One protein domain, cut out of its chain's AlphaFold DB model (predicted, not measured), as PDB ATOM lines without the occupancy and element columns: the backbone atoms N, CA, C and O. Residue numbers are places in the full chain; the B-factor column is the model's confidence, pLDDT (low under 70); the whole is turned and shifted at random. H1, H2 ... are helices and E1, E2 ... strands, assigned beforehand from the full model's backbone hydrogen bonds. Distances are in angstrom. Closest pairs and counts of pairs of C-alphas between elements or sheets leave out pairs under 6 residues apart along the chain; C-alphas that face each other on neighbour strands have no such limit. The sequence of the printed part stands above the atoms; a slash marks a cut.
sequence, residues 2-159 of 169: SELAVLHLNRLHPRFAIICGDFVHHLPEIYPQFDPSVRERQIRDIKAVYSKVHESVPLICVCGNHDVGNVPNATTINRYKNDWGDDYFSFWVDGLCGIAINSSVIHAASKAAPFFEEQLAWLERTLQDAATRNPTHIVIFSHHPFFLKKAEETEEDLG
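This is residues 2 to 159 of the 169 residues of the protein "Metallophos domain-containing protein" of Arcella intermedia (UniProt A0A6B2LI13). Two small sheets, E3 E4 E5 and E1 E2, splay apart as a V and come nearest at the last residues of E1, E2, E4 and E5. The long helix H6 covers the face of E3 E4 E5 that is turned away from E1 E2, while H1 and H2 run nearly in line beyond E1 E2; H3, H4 and H5 lie at the narrow side of the V, and a long tail leads to the small H7. The printed part has 158 residues, with seven named helices and five named strands in the order H1 E1 H2 E2 H3 H4 E3 E4 H5 H6 E5 H7. The three-stranded sheet, E3 E4 E5, is mixed, the other parallel, and the class is mixed, helices and strands. The whole is compact, with a radius of gyration of the C-alphas of 16.7 A and spans of 50 by 42 by 31 A.

E3 is residues 89 to 93, E4 96 to 100 and E5 137 to 141; E3 is 13.7 A long. H6, residues 113 to 132, is 29.1 A long, from C-alpha 113 at (21.580, 40.600, 243.761). E1 is residues 17 to 20 and E2 59 to 62. H1, residues 2 to 12, begins at C-alpha 2 (-4.101, 35.483, 264.222) and is 15.3 A long; H2, residues 37 to 50, is 19.9 A. H3 is residues 65 to 68, H4 74 to 84, H5 103 to 107 and H7 155 to 158.

E3 and E4 form an antiparallel hairpin, with N 91 and O 98 2.8 A apart. E4 and E5 are parallel, with N 141 and O 99 2.8 A apart. H6 is on this sheet at a height of 9.7 A, over E4 and along the strands, two layers. E4, H5, H6, E5 and E1, H2, E2 are strand-helix-strand units, parallel neighbour strands joined through helices, each with a right-handed crossover. E1 and E2 are parallel, with N 19 and O 60 2.9 A apart. The closest C-alphas of E2 and E4, Val 62 and Ala 100, are 6.0 A apart. H2 touches H1 with residues 46 to 50 alone, Glu 3 and Val 49 closest at 6.1 A between C-alphas, at a shallow tilt of 18 degrees, the same way. H3 touches H4, the C-alphas of Val 68 and Thr 76 closest at 5.0 A. H6 touches H5 with residues 113 to 116 alone, the C-alphas of Val 105 and Phe 116 closest at 5.4 A. H7 touches no helix. Each O i to N i+4 pair is within hydrogen-bond range in H1, H2, H4, H5 and H6; H3 and H7 are too short for such a pair.

The C-alphas of Phe 34 and Asn 134, the two farthest apart, are 51.4 A apart. The printed part has no cut. The links E1 to H2 and E5 to H7 are long. The mean pLDDT of the printed part is 90.5; residues 28 to 34 and 155 to 159 are under 70.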
ATOM      1  N   SER A   2      -4.497  36.850 264.619       89.62
ATOM      2  CA  SER A   2      -4.101  35.483 264.222       89.62
ATOM      3  C   SER A   2      -4.920  34.364 264.878       89.62
ATOM      4  O   SER A   2      -5.295  33.417 264.199       89.62
ATOM      5  N   GLU A   3      -5.303  34.490 266.153       94.88
ATOM      6  CA  GLU A   3      -6.160  33.485 266.807       94.88
ATOM      7  C   GLU A   3      -7.539  33.352 266.147       94.88
ATOM      8  O   GLU A   3      -8.035  32.245 265.956       94.88
ATOM      9  N   LEU A   4      -8.139  34.474 265.733       96.31
ATOM     10  CA  LEU A   4      -9.413  34.466 265.015       96.31
ATOM     11  C   LEU A   4      -9.264  33.825 263.629       96.31
ATOM     12  O   LEU A   4     -10.138  33.071 263.207       96.31
ATOM     13  N   ALA A   5      -8.142  34.072 262.945       96.00
ATOM     14  CA  ALA A   5      -7.839  33.408 261.679       96.00
ATOM     15  C   ALA A   5      -7.778  31.883 261.857       96.00
ATOM     16  O   ALA A   5      -8.437  31.164 261.111       96.00
ATOM     17  N   VAL A   6      -7.089  31.389 262.892       97.62
ATOM     18  CA  VAL A   6      -7.024  29.949 263.199       97.62
ATOM     19  C   VAL A   6      -8.408  29.360 263.482       97.62
ATOM     20  O   VAL A   6      -8.740  28.302 262.948       97.62
ATOM     21  N   LEU A   7      -9.256  30.055 264.248       97.81
ATOM     22  CA  LEU A   7     -10.641  29.622 264.473       97.81
ATOM     23  C   LEU A   7     -11.421  29.483 263.157       97.81
ATOM     24  O   LEU A   7     -12.168  28.523 262.975       97.81
ATOM     25  N   HIS A   8     -11.241  30.417 262.221       97.88
ATOM     26  CA  HIS A   8     -11.885  30.339 260.912       97.88
ATOM     27  C   HIS A   8     -11.323  29.216 260.038       97.88
ATOM     28  O   HIS A   8     -12.116  28.508 259.417       97.88
ATOM     29  N   LEU A   9     -10.004  29.012 260.025       98.00
ATOM     30  CA  LEU A   9      -9.364  27.910 259.301       98.00
ATOM     31  C   LEU A   9      -9.885  26.556 259.790       98.00
ATOM     32  O   LEU A   9     -10.335  25.746 258.983       98.00
ATOM     33  N   ASN A  10      -9.940  26.360 261.108       98.00
ATOM     34  CA  ASN A  10     -10.433  25.125 261.719       98.00
ATOM     35  C   ASN A  10     -11.941  24.933 261.554       98.00
ATOM     36  O   ASN A  10     -12.438  23.825 261.680       98.00
ATOM     37  N   ARG A  11     -12.703  25.998 261.291       98.12
ATOM     38  CA  ARG A  11     -14.129  25.877 260.965       98.12
ATOM     39  C   ARG A  11     -14.338  25.507 259.497       98.12
ATOM     40  O   ARG A  11     -15.219  24.710 259.192       98.12
ATOM     41  N   LEU A  12     -13.575  26.127 258.597       98.00
ATOM     42  CA  LEU A  12     -13.759  26.013 257.148       98.00
ATOM     43  C   LEU A  12     -13.061  24.793 256.537       98.00
ATOM     44  O   LEU A  12     -13.505  24.339 255.489       98.00
ATOM     45  N   HIS A  13     -12.000  24.281 257.171       97.00
ATOM     46  CA  HIS A  13     -11.161  23.190 256.660       97.00
ATOM     47  C   HIS A  13     -10.774  23.370 255.178       97.00
ATOM     48  O   HIS A  13     -11.065  22.497 254.354       97.00
ATOM     49  N   PRO A  14     -10.156  24.509 254.796       97.19
ATOM     50  CA  PRO A  14      -9.736  24.703 253.415       97.19
ATOM     51  C   PRO A  14      -8.663  23.677 253.026       97.19
ATOM     52  O   PRO A  14      -7.984  23.113 253.882       97.19
ATOM     53  N   ARG A  15      -8.478  23.457 251.718       96.31
ATOM     54  CA  ARG A  15      -7.468  22.510 251.205       96.31
ATOM     55  C   ARG A  15      -6.043  22.873 251.627       96.31
ATOM     56  O   ARG A  15      -5.228  21.980 251.804       96.31
ATOM     57  N   PHE A  16      -5.767  24.163 251.776       97.25
ATOM     58  CA  PHE A  16      -4.564  24.735 252.371       97.25
ATOM     59  C   PHE A  16      -4.870  26.185 252.770       97.25
ATOM     60  O   PHE A  16      -5.891  26.746 252.360       97.25
ATOM     61  N   ALA A  17      -3.985  26.806 253.543       97.19
ATOM     62  CA  ALA A  17      -4.003  28.244 253.781       97.19
ATOM     63  C   ALA A  17      -2.606  28.840 253.603       97.19
ATOM     64  O   ALA A  17      -1.602  28.181 253.865       97.19
ATOM     65  N   ILE A  18      -2.557  30.092 253.149       96.44
ATOM     66  CA  ILE A  18      -1.314  30.817 252.873       96.44
ATOM     67  C   ILE A  18      -1.263  32.058 253.752       96.44
ATOM     68  O   ILE A  18      -2.261  32.767 253.889       96.44
ATOM     69  N   ILE A  19      -0.095  32.315 254.335       95.69
ATOM     70  CA  ILE A  19       0.204  33.535 255.079       95.69
ATOM     71  C   ILE A  19       1.277  34.296 254.300       95.69
ATOM     72  O   ILE A  19       2.406  33.822 254.167       95.69
ATOM     73  N   CYS A  20       0.903  35.459 253.766       95.31
ATOM     74  CA  CYS A  20       1.757  36.270 252.902       95.31
ATOM     75  C   CYS A  20       2.645  37.236 253.697       95.31
ATOM     76  O   CYS A  20       2.531  38.447 253.532       95.31
ATOM     77  N   GLY A  21       3.516  36.704 254.551       94.19
ATOM     78  CA  GLY A  21       4.590  37.464 255.191       94.19
ATOM     79  C   GLY A  21       4.232  38.224 256.458       94.19
ATOM     80  O   GLY A  21       3.104  38.185 256.952       94.19
ATOM     81  N   ASP A  22       5.260  38.899 256.969       94.06
ATOM     82  CA  ASP A  22       5.281  39.714 258.182       94.06
ATOM     83  C   ASP A  22       4.862  38.937 259.433       94.06
ATOM     84  O   ASP A  22       4.016  39.349 260.235       94.06
ATOM     85  N   PHE A  23       5.510  37.788 259.630       92.38
ATOM     86  CA  PHE A  23       5.361  36.984 260.841       92.38
ATOM     87  C   PHE A  23       5.948  37.682 262.070       92.38
ATOM     88  O   PHE A  23       5.524  37.476 263.207       92.38
ATOM     89  N   VAL A  24       6.969  38.504 261.872       89.44
ATOM     90  CA  VAL A  24       7.530  39.339 262.930       89.44
ATOM     91  C   VAL A  24       7.309  40.796 262.579       89.44
ATOM     92  O   VAL A  24       7.309  41.157 261.417       89.44
ATOM     93  N   HIS A  25       7.149  41.660 263.579       85.19
ATOM     94  CA  HIS A  25       7.176  43.109 263.346       85.19
ATOM     95  C   HIS A  25       8.577  43.690 263.587       85.19
ATOM     96  O   HIS A  25       8.869  44.821 263.204       85.19
ATOM     97  N   HIS A  26       9.458  42.909 264.219       76.69
ATOM     98  CA  HIS A  26      10.840  43.272 264.493       76.69
ATOM     99  C   HIS A  26      11.662  43.353 263.197       76.69
ATOM    100  O   HIS A  26      12.351  42.400 262.819       76.69
ATOM    101  N   LEU A  27      11.624  44.520 262.547       72.56
ATOM    102  CA  LEU A  27      12.472  44.807 261.394       72.56
ATOM    103  C   LEU A  27      13.943  44.627 261.774       72.56
ATOM    104  O   LEU A  27      14.368  45.191 262.786       72.56
ATOM    105  N   PRO A  28      14.743  43.922 260.951       65.25
ATOM    106  CA  PRO A  28      16.178  43.769 261.182       65.25
ATOM    107  C   PRO A  28      16.924  45.105 261.339       65.25
ATOM    108  O   PRO A  28      17.976  45.144 261.967       65.25
ATOM    109  N   GLU A  29      16.383  46.175 260.753       67.31
ATOM    110  CA  GLU A  29      17.009  47.495 260.632       67.31
ATOM    111  C   GLU A  29      16.549  48.506 261.703       67.31
ATOM    112  O   GLU A  29      17.304  49.424 262.016       67.31
ATOM    113  N   ILE A  30      15.326  48.374 262.248       62.62
ATOM    114  CA  ILE A  30      14.642  49.478 262.962       62.62
ATOM    115  C   ILE A  30      14.364  49.193 264.451       62.62
ATOM    116  O   ILE A  30      14.395  50.127 265.250       62.62
ATOM    117  N   TYR A  31      14.117  47.946 264.875       60.03
ATOM    118  CA  TYR A  31      13.603  47.670 266.232       60.03
ATOM    119  C   TYR A  31      14.484  46.738 267.059       60.03
ATOM    120  O   TYR A  31      15.187  45.901 266.507       60.03
ATOM    121  N   PRO A  32      14.537  47.012 268.374       53.53
ATOM    122  CA  PRO A  32      15.709  47.655 268.929       53.53
ATOM    123  C   PRO A  32      16.938  46.763 268.760       53.53
ATOM    124  O   PRO A  32      16.922  45.590 269.129       53.53
ATOM    125  N   GLN A  33      18.063  47.373 268.382       56.00
ATOM    126  CA  GLN A  33      19.393  46.750 268.462       56.00
ATOM    127  C   GLN A  33      19.762  46.260 269.890       56.00
ATOM    128  O   GLN A  33      20.851  45.740 270.106       56.00
ATOM    129  N   PHE A  34      18.866  46.441 270.868       57.38
ATOM    130  CA  PHE A  34      19.075  46.274 272.299       57.38
ATOM    131  C   PHE A  34      18.355  45.063 272.919       57.38
ATOM    132  O   PHE A  34      18.756  44.657 274.005       57.38
ATOM    133  N   ASP A  35      17.339  44.463 272.275       74.56
ATOM    134  CA  ASP A  35      16.726  43.221 272.785       74.56
ATOM    135  C   ASP A  35      16.349  42.226 271.665       74.56
ATOM    136  O   ASP A  35      15.191  42.172 271.231       74.56
ATOM    137  N   PRO A  36      17.300  41.371 271.237       71.75
ATOM    138  CA  PRO A  36      17.059  40.290 270.276       71.75
ATOM    139  C   PRO A  36      15.919  39.340 270.674       71.75
ATOM    140  O   PRO A  36      15.299  38.713 269.811       71.75
ATOM    141  N   SER A  37      15.594  39.250 271.969       84.00
ATOM    142  CA  SER A  37      14.566  38.334 272.461       84.00
ATOM    143  C   SER A  37      13.142  38.755 272.077       84.00
ATOM    144  O   SER A  37      12.228  37.930 272.144       84.00
ATOM    145  N   VAL A  38      12.926  39.998 271.616       86.06
ATOM    146  CA  VAL A  38      11.629  40.443 271.069       86.06
ATOM    147  C   VAL A  38      11.254  39.627 269.837       86.06
ATOM    148  O   VAL A  38      10.135  39.119 269.759       86.06
ATOM    149  N   ARG A  39      12.182  39.466 268.887       87.50
ATOM    150  CA  ARG A  39      11.925  38.702 267.661       87.50
ATOM    151  C   ARG A  39      11.640  37.238 267.980       87.50
ATOM    152  O   ARG A  39      10.696  36.662 267.451       87.50
ATOM    153  N   GLU A  40      12.413  36.652 268.891       89.25
ATOM    154  CA  GLU A  40      12.194  35.274 269.334       89.25
ATOM    155  C   GLU A  40      10.839  35.097 270.027       89.25
ATOM    156  O   GLU A  40      10.168  34.095 269.791       89.25
ATOM    157  N   ARG A  41      10.408  36.061 270.857       92.00
ATOM    158  CA  ARG A  41       9.056  36.068 271.438       92.00
ATOM    159  C   ARG A  41       7.991  36.079 270.343       92.00
ATOM    160  O   ARG A  41       7.123  35.219 270.367       92.00
ATOM    161  N   GLN A  42       8.109  36.968 269.356       92.50
ATOM    162  CA  GLN A  42       7.160  37.044 268.237       92.50
ATOM    163  C   GLN A  42       7.086  35.730 267.450       92.50
ATOM    164  O   GLN A  42       5.991  35.239 267.180       92.50
ATOM    165  N   ILE A  43       8.235  35.115 267.149       93.19
ATOM    166  CA  ILE A  43       8.288  33.810 266.476       93.19
ATOM    167  C   ILE A  43       7.590  32.743 267.312       93.19
ATOM    168  O   ILE A  43       6.776  31.988 266.778       93.19
ATOM    169  N   ARG A  44       7.897  32.663 268.613       95.19
ATOM    170  CA  ARG A  44       7.261  31.690 269.508       95.19
ATOM    171  C   ARG A  44       5.752  31.883 269.554       95.19
ATOM    172  O   ARG A  44       5.034  30.896 269.436       95.19
ATOM    173  N   ASP A  45       5.283  33.120 269.673       95.12
ATOM    174  CA  ASP A  45       3.859  33.431 269.777       95.12
ATOM    175  C   ASP A  45       3.114  33.084 268.482       95.12
ATOM    176  O   ASP A  45       2.101  32.384 268.528       95.12
ATOM    177  N   ILE A  46       3.636  33.474 267.313       94.88
ATOM    178  CA  ILE A  46       3.038  33.111 266.018       94.88
ATOM    179  C   ILE A  46       3.033  31.596 265.822       94.88
ATOM    180  O   ILE A  46       1.987  31.037 265.485       94.88
ATOM    181  N   LYS A  47       4.150  30.908 266.080       95.75
ATOM    182  CA  LYS A  47       4.207  29.444 265.971       95.75
ATOM    183  C   LYS A  47       3.219  28.771 266.925       95.75
ATOM    184  O   LYS A  47       2.557  27.822 266.523       95.75
ATOM    185  N   ALA A  48       3.075  29.270 268.152       97.50
ATOM    186  CA  ALA A  48       2.128  28.739 269.132       97.50
ATOM    187  C   ALA A  48       0.660  28.992 268.755       97.50
ATOM    188  O   ALA A  48      -0.214  28.204 269.114       97.50
ATOM    189  N   VAL A  49       0.363  30.088 268.054       97.19
ATOM    190  CA  VAL A  49      -0.984  30.341 267.532       97.19
ATOM    191  C   VAL A  49      -1.274  29.423 266.350       97.19
ATOM    192  O   VAL A  49      -2.283  28.719 266.369       97.19
ATOM    193  N   TYR A  50      -0.399  29.388 265.344       96.50
ATOM    194  CA  TYR A  50      -0.636  28.624 264.118       96.50
ATOM    195  C   TYR A  50      -0.465  27.110 264.279       96.50
ATOM    196  O   TYR A  50      -1.061  26.365 263.509       96.50
ATOM    197  N   SER A  51       0.224  26.627 265.320       96.50
ATOM    198  CA  SER A  51       0.238  25.195 265.666       96.50
ATOM    199  C   SER A  51      -1.133  24.653 266.080       96.50
ATOM    200  O   SER A  51      -1.325  23.443 266.130       96.50
ATOM    201  N   LYS A  52      -2.095  25.539 266.373       98.06
ATOM    202  CA  LYS A  52      -3.487  25.178 266.665       98.06
ATOM    203  C   LYS A  52      -4.331  25.003 265.395       98.06
ATOM    204  O   LYS A  52      -5.512  24.681 265.518       98.06
ATOM    205  N   VAL A  53      -3.785  25.255 264.200       98.12
ATOM    206  CA  VAL A  53      -4.479  24.944 262.942       98.12
ATOM    207  C   VAL A  53      -4.625  23.431 262.814       98.12
ATOM    208  O   VAL A  53      -3.715  22.678 263.144       98.12
ATOM    209  N   HIS A  54      -5.801  22.990 262.377       98.06
ATOM    210  CA  HIS A  54      -6.113  21.581 262.203       98.06
ATOM    211  C   HIS A  54      -5.128  20.933 261.222       98.06
ATOM    212  O   HIS A  54      -4.872  21.480 260.152       98.06
ATOM    213  N   GLU A  55      -4.618  19.746 261.553       96.44
ATOM    214  CA  GLU A  55      -3.556  19.062 260.793       96.44
ATOM    215  C   GLU A  55      -3.920  18.766 259.330       96.44
ATOM    216  O   GLU A  55      -3.046  18.642 258.476       96.44
ATOM    217  N   SER A  56      -5.218  18.699 259.017       96.44
ATOM    218  CA  SER A  56      -5.701  18.524 257.644       96.44
ATOM    219  C   SER A  56      -5.585  19.779 256.773       96.44
ATOM    220  O   SER A  56      -5.933  19.711 255.598       96.44
ATOM    221  N   VAL A  57      -5.203  20.927 257.344       97.94
ATOM    222  CA  VAL A  57      -5.060  22.208 256.647       97.94
ATOM    223  C   VAL A  57      -3.575  22.580 256.622       97.94
ATOM    224  O   VAL A  57      -3.081  23.192 257.570       97.94
ATOM    225  N   PRO A  58      -2.844  22.238 255.547       96.38
ATOM    226  CA  PRO A  58      -1.473  22.686 255.366       96.38
ATOM    227  C   PRO A  58      -1.380  24.213 255.427       96.38
ATOM    228  O   PRO A  58      -2.135  24.918 254.748       96.38
ATOM    229  N   LEU A  59      -0.438  24.710 256.226       95.94
ATOM    230  CA  LEU A  59      -0.068  26.121 256.275       95.94
ATOM    231  C   LEU A  59       1.171  26.365 255.427       95.94
ATOM    232  O   LEU A  59       2.198  25.717 255.608       95.94
ATOM    233  N   ILE A  60       1.062  27.328 254.524       96.50
ATOM    234  CA  ILE A  60       2.123  27.742 253.613       96.50
ATOM    235  C   ILE A  60       2.538  29.161 253.999       96.50
ATOM    236  O   ILE A  60       1.704  30.064 254.092       96.50
ATOM    237  N   CYS A  61       3.833  29.351 254.222       95.94
ATOM    238  CA  CYS A  61       4.403  30.607 254.687       95.94
ATOM    239  C   CYS A  61       5.205  31.265 253.564       95.94
ATOM    240  O   CYS A  61       6.136  30.660 253.039       95.94
ATOM    241  N   VAL A  62       4.862  32.505 253.220       97.38
ATOM    242  CA  VAL A  62       5.634  33.356 252.302       97.38
ATOM    243  C   VAL A  62       6.311  34.433 253.138       97.38
ATOM    244  O   VAL A  62       5.698  34.917 254.082       97.38
ATOM    245  N   CYS A  63       7.550  34.805 252.831       96.31
ATOM    246  CA  CYS A  63       8.248  35.846 253.584       96.31
ATOM    247  C   CYS A  63       7.742  37.256 253.234       96.31
ATOM    248  O   CYS A  63       7.424  37.543 252.081       96.31
ATOM    249  N   GLY A  64       7.710  38.141 254.235       95.00
ATOM    250  CA  GLY A  64       7.533  39.585 254.074       95.00
ATOM    251  C   GLY A  64       8.808  40.370 254.369       95.00
ATOM    252  O   GLY A  64       9.817  39.816 254.827       95.00
ATOM    253  N   ASN A  65       8.794  41.677 254.115       92.88
ATOM    254  CA  ASN A  65       9.945  42.546 254.370       92.88
ATOM    255  C   ASN A  65      10.267  42.652 255.867       92.88
ATOM    256  O   ASN A  65      11.433  42.834 256.217       92.88
ATOM    257  N   HIS A  66       9.306  42.468 256.778       91.31
ATOM    258  CA  HIS A  66       9.651  42.410 258.198       91.31
ATOM    259  C   HIS A  66      10.403  41.129 258.578       91.31
ATOM    260  O   HIS A  66      11.175  41.124 259.543       91.31
ATOM    261  N   ASP A  67      10.253  40.064 257.794       93.25
ATOM    262  CA  ASP A  67      10.892  38.784 258.073       93.25
ATOM    263  C   ASP A  67      12.331  38.717 257.541       93.25
ATOM    264  O   ASP A  67      13.230  38.231 258.242       93.25
ATOM    265  N   VAL A  68      12.553  39.239 256.325       93.31
ATOM    266  CA  VAL A  68      13.847  39.209 255.611       93.31
ATOM    267  C   VAL A  68      14.546  40.573 255.496       93.31
ATOM    268  O   VAL A  68      15.700  40.617 255.076       93.31
ATOM    269  N   GLY A  69      13.926  41.670 255.929       90.62
ATOM    270  CA  GLY A  69      14.445  43.044 255.832       90.62
ATOM    271  C   GLY A  69      13.888  43.824 254.637       90.62
ATOM    272  O   GLY A  69      13.529  43.226 253.625       90.62
ATOM    273  N   ASN A  70      13.853  45.161 254.747       88.94
ATOM    274  CA  ASN A  70      13.477  46.032 253.623       88.94
ATOM    275  C   ASN A  70      14.548  46.007 252.538       88.94
ATOM    276  O   ASN A  70      14.230  46.085 251.360       88.94
ATOM    277  N   VAL A  71      15.817  45.884 252.943       89.75
ATOM    278  CA  VAL A  71      16.930  45.597 252.038       89.75
ATOM    279  C   VAL A  71      17.520  44.242 252.438       89.75
ATOM    280  O   VAL A  71      18.447  44.187 253.265       89.75
ATOM    281  N   PRO A  72      16.965  43.129 251.921       92.31
ATOM    282  CA  PRO A  72      17.399  41.797 252.306       92.31
ATOM    283  C   PRO A  72      18.867  41.558 251.946       92.31
ATOM    284  O   PRO A  72      19.447  42.187 251.063       92.31
ATOM    285  N   ASN A  73      19.491  40.633 252.669       93.00
ATOM    286  CA  ASN A  73      20.846  40.162 252.409       93.00
ATOM    287  C   ASN A  73      20.987  38.708 252.876       93.00
ATOM    288  O   ASN A  73      20.096  38.161 253.526       93.00
ATOM    289  N   ALA A  74      22.144  38.097 252.612       95.69
ATOM    290  CA  ALA A  74      22.401  36.702 252.975       95.69
ATOM    291  C   ALA A  74      22.116  36.384 254.456       95.69
ATOM    292  O   ALA A  74      21.590  35.319 254.769       95.69
ATOM    293  N   THR A  75      22.420  37.300 255.382       93.69
ATOM    294  CA  THR A  75      22.215  37.065 256.821       93.69
ATOM    295  C   THR A  75      20.733  37.015 257.168       93.69
ATOM    296  O   THR A  75      20.295  36.130 257.905       93.69
ATOM    297  N   THR A  76      19.947  37.961 256.657       93.12
ATOM    298  CA  THR A  76      18.521  38.048 256.983       93.12
ATOM    299  C   THR A  76      17.709  36.958 256.289       93.12
ATOM    300  O   THR A  76      16.843  36.368 256.935       93.12
ATOM    301  N   ILE A  77      18.052  36.618 255.042       95.69
ATOM    302  CA  ILE A  77      17.454  35.503 254.293       95.69
ATOM    303  C   ILE A  77      17.751  34.172 254.991       95.69
ATOM    304  O   ILE A  77      16.833  33.414 255.286       95.69
ATOM    305  N   ASN A  78      19.010  33.897 255.347       95.81
ATOM    306  CA  ASN A  78      19.354  32.648 256.037       95.81
ATOM    307  C   ASN A  78      18.701  32.546 257.419       95.81
ATOM    308  O   ASN A  78      18.311  31.461 257.844       95.81
ATOM    309  N   ARG A  79      18.535  33.672 258.124       93.12
ATOM    310  CA  ARG A  79      17.785  33.684 259.383       93.12
ATOM    311  C   ARG A  79      16.319  33.320 259.164       93.12
ATOM    312  O   ARG A  79      15.807  32.497 259.914       93.12
ATOM    313  N   TYR A  80      15.668  33.879 258.141       94.88
ATOM    314  CA  TYR A  80      14.315  33.464 257.767       94.88
ATOM    315  C   TYR A  80      14.253  31.964 257.482       94.88
ATOM    316  O   TYR A  80      13.417  31.281 258.067       94.88
ATOM    317  N   LYS A  81      15.193  31.444 256.680       96.25
ATOM    318  CA  LYS A  81      15.262  30.017 256.343       96.25
ATOM    319  C   LYS A  81      15.337  29.117 257.568       96.25
ATOM    320  O   LYS A  81      14.605  28.138 257.664       96.25
ATOM    321  N   ASN A  82      16.159  29.491 258.544       94.81
ATOM    322  CA  ASN A  82      16.279  28.752 259.799       94.81
ATOM    323  C   ASN A  82      14.996  28.792 260.645       94.81
ATOM    324  O   ASN A  82      14.692  27.832 261.352       94.81
ATOM    325  N   ASP A  83      14.251  29.896 260.597       92.94
ATOM    326  CA  ASP A  83      13.043  30.064 261.401       92.94
ATOM    327  C   ASP A  83      11.803  29.435 260.757       92.94
ATOM    328  O   ASP A  83      10.962  28.891 261.479       92.94
ATOM    329  N   TRP A  84      11.673  29.520 259.432       93.75
ATOM    330  CA  TRP A  84      10.416  29.288 258.712       93.75
ATOM    331  C   TRP A  84      10.519  28.314 257.531       93.75
ATOM    332  O   TRP A  84       9.481  27.853 257.061       93.75
ATOM    333  N   GLY A  85      11.727  27.955 257.091       95.12
ATOM    334  CA  GLY A  85      11.957  27.166 255.878       95.12
ATOM    335  C   GLY A  85      12.223  28.036 254.647       95.12
ATOM    336  O   GLY A  85      12.512  29.224 254.768       95.12
ATOM    337  N   ASP A  86      12.165  27.433 253.463       97.44
ATOM    338  CA  ASP A  86      12.554  28.088 252.209       97.44
ATOM    339  C   ASP A  86      11.830  29.428 251.983       97.44
ATOM    340  O   ASP A  86      10.650  29.591 252.297       97.44
ATOM    341  N   ASP A  87      12.552  30.413 251.445       97.12
ATOM    342  CA  ASP A  87      12.036  31.765 251.204       97.12
ATOM    343  C   ASP A  87      11.288  31.899 249.870       97.12
ATOM    344  O   ASP A  87      10.474  32.811 249.718       97.12
ATOM    345  N   TYR A  88      11.505  30.957 248.951       98.06
ATOM    346  CA  TYR A  88      10.701  30.726 247.756       98.06
ATOM    347  C   TYR A  88      10.637  29.228 247.448       98.06
ATOM    348  O   TYR A  88      11.581  28.484 247.710       98.06
ATOM    349  N   PHE A  89       9.510  28.772 246.907       98.38
ATOM    350  CA  PHE A  89       9.276  27.368 246.555       98.38
ATOM    351  C   PHE A  89       7.996  27.228 245.726       98.38
ATOM    352  O   PHE A  89       7.191  28.153 245.618       98.38
ATOM    353  N   SER A  90       7.774  26.049 245.150       98.19
ATOM    354  CA  SER A  90       6.525  25.712 244.465       98.19
ATOM    355  C   SER A  90       5.903  24.442 245.032       98.19
ATOM    356  O   SER A  90       6.576  23.600 245.628       98.19
ATOM    357  N   PHE A  91       4.591  24.316 244.880       97.50
ATOM    358  CA  PHE A  91       3.812  23.192 245.381       97.50
ATOM    359  C   PHE A  91       2.635  22.888 244.451       97.50
ATOM    360  O   PHE A  91       2.240  23.708 243.622       97.50
ATOM    361  N   TRP A  92       2.071  21.688 244.593       96.94
ATOM    362  CA  TRP A  92       0.938  21.229 243.791       96.94
ATOM    363  C   TRP A  92      -0.208  20.757 244.678       96.94
ATOM    364  O   TRP A  92       0.011  19.973 245.601       96.94
ATOM    365  N   VAL A  93      -1.431  21.201 244.377       95.38
ATOM    366  CA  VAL A  93      -2.662  20.750 245.048       95.38
ATOM    367  C   VAL A  93      -3.778  20.622 244.016       95.38
ATOM    368  O   VAL A  93      -4.188  21.617 243.438       95.38
ATOM    369  N   ASP A  94      -4.283  19.409 243.782       91.50
ATOM    370  CA  ASP A  94      -5.472  19.144 242.947       91.50
ATOM    371  C   ASP A  94      -5.484  19.879 241.580       91.50
ATOM    372  O   ASP A  94      -6.509  20.402 241.149       91.50
ATOM    373  N   GLY A  95      -4.337  19.944 240.893       93.50
ATOM    374  CA  GLY A  95      -4.193  20.606 239.583       93.50
ATOM    375  C   GLY A  95      -3.795  22.090 239.630       93.50
ATOM    376  O   GLY A  95      -3.489  22.665 238.585       93.50
ATOM    377  N   LEU A  96      -3.739  22.700 240.818       96.88
ATOM    378  CA  LEU A  96      -3.110  24.000 241.054       96.88
ATOM    379  C   LEU A  96      -1.591  23.838 241.177       96.88
ATOM    380  O   LEU A  96      -1.127  23.047 241.998       96.88
ATOM    381  N   CYS A  97      -0.838  24.649 240.436       98.06
ATOM    382  CA  CYS A  97       0.568  24.931 240.704       98.06
ATOM    383  C   CYS A  97       0.667  26.244 241.490       98.06
ATOM    384  O   CYS A  97       0.394  27.321 240.956       98.06
ATOM    385  N   GLY A  98       1.004  26.153 242.774       98.00
ATOM    386  CA  GLY A  98       1.257  27.311 243.622       98.00
ATOM    387  C   GLY A  98       2.745  27.637 243.664       98.00
ATOM    388  O   GLY A  98       3.570  26.733 243.786       98.00
ATOM    389  N   ILE A  99       3.092  28.917 243.571       98.38
ATOM    390  CA  ILE A  99       4.476  29.399 243.580       98.38
ATOM    391  C   ILE A  99       4.583  30.505 244.627       98.38
ATOM    392  O   ILE A  99       3.956  31.546 244.483       98.38
ATOM    393  N   ALA A 100       5.352  30.289 245.687       98.00
ATOM    394  CA  ALA A 100       5.688  31.313 246.668       98.00
ATOM    395  C   ALA A 100       7.023  31.955 246.285       98.00
ATOM    396  O   ALA A 100       8.000  31.239 246.062       98.00
ATOM    397  N   ILE A 101       7.067  33.287 246.218       97.88
ATOM    398  CA  ILE A 101       8.288  34.043 245.910       97.88
ATOM    399  C   ILE A 101       8.684  34.947 247.077       97.88
ATOM    400  O   ILE A 101       7.831  35.535 247.745       97.88
ATOM    401  N   ASN A 102       9.989  35.132 247.268       97.00
ATOM    402  CA  ASN A 102      10.527  36.189 248.108       97.00
ATOM    403  C   ASN A 102      10.445  37.508 247.333       97.00
ATOM    404  O   ASN A 102      11.331  37.870 246.558       97.00
ATOM    405  N   SER A 103       9.347  38.239 247.508       95.00
ATOM    406  CA  SER A 103       9.155  39.523 246.830       95.00
ATOM    407  C   SER A 103      10.061  40.632 247.360       95.00
ATOM    408  O   SER A 103      10.182  41.671 246.720       95.00
ATOM    409  N   SER A 104      10.694  40.457 248.522       93.12
ATOM    410  CA  SER A 104      11.599  41.462 249.090       93.12
ATOM    411  C   SER A 104      12.916  41.534 248.319       93.12
ATOM    412  O   SER A 104      13.446  42.626 248.135       93.12
ATOM    413  N   VAL A 105      13.427  40.403 247.809       93.00
ATOM    414  CA  VAL A 105      14.630  40.416 246.950       93.00
ATOM    415  C   VAL A 105      14.354  40.994 245.564       93.00
ATOM    416  O   VAL A 105      15.277  41.505 244.946       93.00
ATOM    417  N   ILE A 106      13.100  40.952 245.100       87.94
ATOM    418  CA  ILE A 106      12.665  41.594 243.849       87.94
ATOM    419  C   ILE A 106      12.537  43.105 244.052       87.94
ATOM    420  O   ILE A 106      13.016  43.879 243.238       87.94
ATOM    421  N   HIS A 107      11.931  43.524 245.165       83.88
ATOM    422  CA  HIS A 107      11.710  44.938 245.462       83.88
ATOM    423  C   HIS A 107      13.000  45.697 245.819       83.88
ATOM    424  O   HIS A 107      13.089  46.898 245.578       83.88
ATOM    425  N   ALA A 108      13.992  45.040 246.430       83.38
ATOM    426  CA  ALA A 108      15.217  45.696 246.890       83.38
ATOM    427  C   ALA A 108      16.444  44.770 246.801       83.38
ATOM    428  O   ALA A 108      16.967  44.275 247.803       83.38
ATOM    429  N   ALA A 109      16.952  44.569 245.584       81.88
ATOM    430  CA  ALA A 109      18.057  43.646 245.310       81.88
ATOM    431  C   ALA A 109      19.461  44.187 245.663       81.88
ATOM    432  O   ALA A 109      20.440  43.445 245.578       81.88
ATOM    433  N   SER A 110      19.608  45.448 246.087       86.31
ATOM    434  CA  SER A 110      20.922  46.114 246.223       86.31
ATOM    435  C   SER A 110      21.945  45.387 247.118       86.31
ATOM    436  O   SER A 110      23.150  45.511 246.898       86.31
ATOM    437  N   LYS A 111      21.495  44.590 248.102       89.44
ATOM    438  CA  LYS A 111      22.350  43.729 248.954       89.44
ATOM    439  C   LYS A 111      22.077  42.227 248.800       89.44
ATOM    440  O   LYS A 111      22.602  41.421 249.572       89.44
ATOM    441  N   ALA A 112      21.271  41.855 247.811       91.44
ATOM    442  CA  ALA A 112      20.827  40.492 247.557       91.44
ATOM    443  C   ALA A 112      20.802  40.137 246.060       91.44
ATOM    444  O   ALA A 112      20.113  39.193 245.689       91.44
ATOM    445  N   ALA A 113      21.567  40.833 245.209       91.75
ATOM    446  CA  ALA A 113      21.580  40.600 243.761       91.75
ATOM    447  C   ALA A 113      21.761  39.116 243.367       91.75
ATOM    448  O   ALA A 113      20.947  38.632 242.585       91.75
ATOM    449  N   PRO A 114      22.684  38.335 243.974       94.62
ATOM    450  CA  PRO A 114      22.783  36.905 243.666       94.62
ATOM    451  C   PRO A 114      21.514  36.105 244.005       94.62
ATOM    452  O   PRO A 114      21.166  35.182 243.281       94.62
ATOM    453  N   PHE A 115      20.805  36.463 245.083       94.75
ATOM    454  CA  PHE A 115      19.549  35.808 245.471       94.75
ATOM    455  C   PHE A 115      18.400  36.192 244.536       94.75
ATOM    456  O   PHE A 115      17.548  35.359 244.239       94.75
ATOM    457  N   PHE A 116      18.376  37.444 244.069       94.06
ATOM    458  CA  PHE A 116      17.425  37.892 243.056       94.06
ATOM    459  C   PHE A 116      17.615  37.115 241.749       94.06
ATOM    460  O   PHE A 116      16.660  36.521 241.256       94.06
ATOM    461  N   GLU A 117      18.846  37.055 241.233       94.00
ATOM    462  CA  GLU A 117      19.178  36.326 240.003       94.00
ATOM    463  C   GLU A 117      18.869  34.825 240.128       94.00
ATOM    464  O   GLU A 117      18.283  34.228 239.223       94.00
ATOM    465  N   GLU A 118      19.212  34.213 241.267       96.81
ATOM    466  CA  GLU A 118      18.912  32.806 241.546       96.81
ATOM    467  C   GLU A 118      17.402  32.534 241.553       96.81
ATOM    468  O   GLU A 118      16.943  31.598 240.889       96.81
ATOM    469  N   GLN A 119      16.627  33.360 242.266       97.38
ATOM    470  CA  GLN A 119      15.174  33.228 242.330       97.38
ATOM    471  C   GLN A 119      14.531  33.453 240.960       97.38
ATOM    472  O   GLN A 119      13.620  32.713 240.598       97.38
ATOM    473  N   LEU A 120      15.000  34.440 240.192       95.50
ATOM    474  CA  LEU A 120      14.483  34.740 238.859       95.50
ATOM    475  C   LEU A 120      14.688  33.553 237.912       95.50
ATOM    476  O   LEU A 120      13.729  33.036 237.339       95.50
ATOM    477  N   ALA A 121      15.916  33.032 237.844       97.06
ATOM    478  CA  ALA A 121      16.224  31.867 237.025       97.06
ATOM    479  C   ALA A 121      15.457  30.613 237.490       97.06
ATOM    480  O   ALA A 121      15.084  29.761 236.682       97.06
ATOM    481  N   TRP A 122      15.231  30.458 238.798       98.38
ATOM    482  CA  TRP A 122      14.394  29.385 239.339       98.38
ATOM    483  C   TRP A 122      12.916  29.545 238.963       98.38
ATOM    484  O   TRP A 122      12.273  28.550 238.617       98.38
ATOM    485  N   LEU A 123      12.383  30.765 239.003       97.75
ATOM    486  CA  LEU A 123      10.991  31.065 238.681       97.75
ATOM    487  C   LEU A 123      10.699  30.766 237.208       97.75
ATOM    488  O   LEU A 123       9.728  30.071 236.918       97.75
ATOM    489  N   GLU A 124      11.575  31.198 236.299       96.81
ATOM    490  CA  GLU A 124      11.472  30.898 234.864       96.81
ATOM    491  C   GLU A 124      11.410  29.388 234.607       96.81
ATOM    492  O   GLU A 124      10.485  28.902 233.954       96.81
ATOM    493  N   ARG A 125      12.347  28.623 235.189       97.88
ATOM    494  CA  ARG A 125      12.354  27.154 235.074       97.88
ATOM    495  C   ARG A 125      11.089  26.533 235.660       97.88
ATOM    496  O   ARG A 125      10.508  25.640 235.055       97.88
ATOM    497  N   THR A 126      10.637  27.021 236.814       97.75
ATOM    498  CA  THR A 126       9.433  26.512 237.486       97.75
ATOM    499  C   THR A 126       8.182  26.732 236.638       97.75
ATOM    500  O   THR A 126       7.345  25.836 236.547       97.75
ATOM    501  N   LEU A 127       8.057  27.892 235.989       96.81
ATOM    502  CA  LEU A 127       6.942  28.202 235.095       96.81
ATOM    503  C   LEU A 127       6.978  27.351 233.819       96.81
ATOM    504  O   LEU A 127       5.942  26.818 233.417       96.81
ATOM    505  N   GLN A 128       8.158  27.169 233.219       96.38
ATOM    506  CA  GLN A 128       8.342  26.285 232.064       96.38
ATOM    507  C   GLN A 128       7.958  24.842 232.410       96.38
ATOM    508  O   GLN A 128       7.134  24.235 231.724       96.38
ATOM    509  N   ASP A 129       8.478  24.316 233.520       95.62
ATOM    510  CA  ASP A 129       8.162  22.974 234.003       95.62
ATOM    511  C   ASP A 129       6.671  22.825 234.321       95.62
ATOM    512  O   ASP A 129       6.061  21.816 233.958       95.62
ATOM    513  N   ALA A 130       6.057  23.823 234.963       95.00
ATOM    514  CA  ALA A 130       4.627  23.820 235.244       95.00
ATOM    515  C   ALA A 130       3.809  23.759 233.951       95.00
ATOM    516  O   ALA A 130       2.899  22.937 233.865       95.00
ATOM    517  N   ALA A 131       4.165  24.534 232.923       92.88
ATOM    518  CA  ALA A 131       3.472  24.518 231.636       92.88
ATOM    519  C   ALA A 131       3.459  23.118 230.993       92.88
ATOM    520  O   ALA A 131       2.429  22.699 230.463       92.88
ATOM    521  N   THR A 132       4.544  22.340 231.117       95.38
ATOM    522  CA  THR A 132       4.593  20.956 230.593       95.38
ATOM    523  C   THR A 132       3.628  19.992 231.287       95.38
ATOM    524  O   THR A 132       3.247  18.973 230.714       95.38
ATOM    525  N   ARG A 133       3.216  20.308 232.519       93.94
ATOM    526  CA  ARG A 133       2.324  19.477 233.342       93.94
ATOM    527  C   ARG A 133       0.852  19.862 233.205       93.94
ATOM    528  O   ARG A 133       0.010  19.248 233.854       93.94
ATOM    529  N   ASN A 134       0.551  20.849 232.360       92.69
ATOM    530  CA  ASN A 134      -0.795  21.290 232.004       92.69
ATOM    531  C   ASN A 134      -1.710  21.561 233.228       92.69
ATOM    532  O   ASN A 134      -2.779  20.946 233.341       92.69
ATOM    533  N   PRO A 135      -1.298  22.447 234.163       95.94
ATOM    534  CA  PRO A 135      -2.064  22.775 235.359       95.94
ATOM    535  C   PRO A 135      -3.418  23.374 235.000       95.94
ATOM    536  O   PRO A 135      -3.573  24.044 233.981       95.94
ATOM    537  N   THR A 136      -4.388  23.207 235.894       97.06
ATOM    538  CA  THR A 136      -5.649  23.949 235.807       97.06
ATOM    539  C   THR A 136      -5.411  25.434 236.069       97.06
ATOM    540  O   THR A 136      -5.958  26.284 235.371       97.06
ATOM    541  N   HIS A 137      -4.564  25.742 237.055       96.38
ATOM    542  CA  HIS A 137      -4.198  27.104 237.428       96.38
ATOM    543  C   HIS A 137      -2.731  27.175 237.850       96.38
ATOM    544  O   HIS A 137      -2.221  26.260 238.498       96.38
ATOM    545  N   ILE A 138      -2.085  28.294 237.533       97.19
ATOM    546  CA  ILE A 138      -0.814  28.705 238.133       97.19
ATOM    547  C   ILE A 138      -1.113  29.946 238.969       97.19
ATOM    548  O   ILE A 138      -1.732  30.883 238.465       97.19
ATOM    549  N   VAL A 139      -0.718  29.946 240.241       96.88
ATOM    550  CA  VAL A 139      -0.923  31.085 241.146       96.88
ATOM    551  C   VAL A 139       0.385  31.412 241.849       96.88
ATOM    552  O   VAL A 139       0.999  30.540 242.465       96.88
ATOM    553  N   ILE A 140       0.792  32.678 241.761       96.19
ATOM    554  CA  ILE A 140       1.980  33.207 242.428       96.19
ATOM    555  C   ILE A 140       1.547  33.946 243.696       96.19
ATOM    556  O   ILE A 140       0.616  34.751 243.669       96.19
ATOM    557  N   PHE A 141       2.230  33.668 244.801       96.81
ATOM    558  CA  PHE A 141       2.014  34.268 246.109       96.81
ATOM    559  C   PHE A 141       3.238  35.089 246.506       96.81
ATOM    560  O   PHE A 141       4.361  34.581 246.521       96.81
ATOM    561  N   SER A 142       3.003  36.349 246.857       95.69
ATOM    562  CA  SER A 142       4.012  37.305 247.305       95.69
ATOM    563  C   SER A 142       3.495  38.123 248.487       95.69
ATOM    564  O   SER A 142       2.290  38.164 248.749       95.69
ATOM    565  N   HIS A 143       4.413  38.775 249.201       95.69
ATOM    566  CA  HIS A 143       4.066  39.758 250.224       95.69
ATOM    567  C   HIS A 143       3.837  41.147 249.613       95.69
ATOM    568  O   HIS A 143       2.802  41.769 249.850       95.69
ATOM    569  N   HIS A 144       4.773  41.616 248.780       91.06
ATOM    570  CA  HIS A 144       4.609  42.872 248.054       91.06
ATOM    571  C   HIS A 144       3.672  42.658 246.859       91.06
ATOM    572  O   HIS A 144       3.863  41.695 246.102       91.06
ATOM    573  N   PRO A 145       2.667  43.527 246.670       85.75
ATOM    574  CA  PRO A 145       1.836  43.477 245.484       85.75
ATOM    575  C   PRO A 145       2.634  43.960 244.266       85.75
ATOM    576  O   PRO A 145       3.448  44.873 244.374       85.75
ATOM    577  N   PHE A 146       2.365  43.374 243.098       76.06
ATOM    578  CA  PHE A 146       2.960  43.821 241.830       76.06
ATOM    579  C   PHE A 146       2.395  45.157 241.336       76.06
ATOM    580  O   PHE A 146       2.962  45.752 240.437       76.06
ATOM    581  N   PHE A 147       1.267  45.602 241.889       79.12
ATOM    582  CA  PHE A 147       0.622  46.873 241.575       79.12
ATOM    583  C   PHE A 147      -0.169  47.369 242.790       79.12
ATOM    584  O   PHE A 147      -0.707  46.570 243.557       79.12
ATOM    585  N   LEU A 148      -0.271  48.684 242.977       72.50
ATOM    586  CA  LEU A 148      -0.977  49.292 244.111       72.50
ATOM    587  C   LEU A 148      -2.445  49.590 243.793       72.50
ATOM    588  O   LEU A 148      -3.310  49.506 244.668       72.50
ATOM    589  N   LYS A 149      -2.735  49.965 242.548       74.69
ATOM    590  CA  LYS A 149      -4.059  50.373 242.073       74.69
ATOM    591  C   LYS A 149      -4.447  49.696 240.769       74.69
ATOM    592  O   LYS A 149      -5.631  49.401 240.605       74.69
ATOM    593  N   LYS A 150      -3.517  49.505 239.827       78.44
ATOM    594  CA  LYS A 150      -3.824  49.011 238.474       78.44
ATOM    595  C   LYS A 150      -2.690  48.165 237.915       78.44
ATOM    596  O   LYS A 150      -1.533  48.497 238.109       78.44
ATOM    597  N   ALA A 151      -3.035  47.125 237.163       78.12
ATOM    598  CA  ALA A 151      -2.056  46.204 236.586       78.12
ATOM    599  C   ALA A 151      -1.091  46.877 235.591       78.12
ATOM    600  O   ALA A 151      -0.031  46.331 235.318       78.12
ATOM    601  N   GLU A 152      -1.457  48.043 235.056       80.25
ATOM    602  CA  GLU A 152      -0.637  48.823 234.127       80.25
ATOM    603  C   GLU A 152       0.306  49.825 234.818       80.25
ATOM    604  O   GLU A 152       0.954  50.607 234.124       80.25
ATOM    605  N   GLU A 153       0.349  49.865 236.155       73.81
ATOM    606  CA  GLU A 153       1.309  50.703 236.886       73.81
ATOM    607  C   GLU A 153       2.745  50.289 236.553       73.81
ATOM    608  O   GLU A 153       3.083  49.106 236.526       73.81
ATOM    609  N   THR A 154       3.581  51.286 236.277       71.19
ATOM    610  CA  THR A 154       4.996  51.088 235.965       71.19
ATOM    611  C   THR A 154       5.820  50.932 237.243       71.19
ATOM    612  O   THR A 154       5.370  51.250 238.341       71.19
ATOM    613  N   GLU A 155       7.068  50.486 237.121       64.50
ATOM    614  CA  GLU A 155       7.987  50.377 238.263       64.50
ATOM    615  C   GLU A 155       8.204  51.723 238.970       64.50
ATOM    616  O   GLU A 155       8.278  51.781 240.200       64.50
ATOM    617  N   GLU A 156       8.226  52.813 238.196       62.75
ATOM    618  CA  GLU A 156       8.304  54.183 238.706       62.75
ATOM    619  C   GLU A 156       7.060  54.551 239.527       62.75
ATOM    620  O   GLU A 156       7.185  55.185 240.576       62.75
ATOM    621  N   ASP A 157       5.871  54.096 239.112       63.28
ATOM    622  CA  ASP A 157       4.625  54.299 239.866       63.28
ATOM    623  C   ASP A 157       4.636  53.560 241.216       63.28
ATOM    624  O   ASP A 157       3.961  53.973 242.165       63.28
ATOM    625  N   LEU A 158       5.423  52.484 241.312       60.94
ATOM    626  CA  LEU A 158       5.550  51.631 242.496       60.94
ATOM    627  C   LEU A 158       6.764  51.981 243.366       60.94
ATOM    628  O   LEU A 158       6.889  51.454 244.471       60.94
ATOM    629  N   GLY A 159       7.638  52.882 242.904       59.50
ATOM    630  CA  GLY A 159       8.881  53.227 243.594       59.50
ATOM    631  C   GLY A 159       9.866  52.057 243.688       59.50
ATOM    632  O   GLY A 159      10.622  51.981 244.658       59.50
TER     633      GLY A 159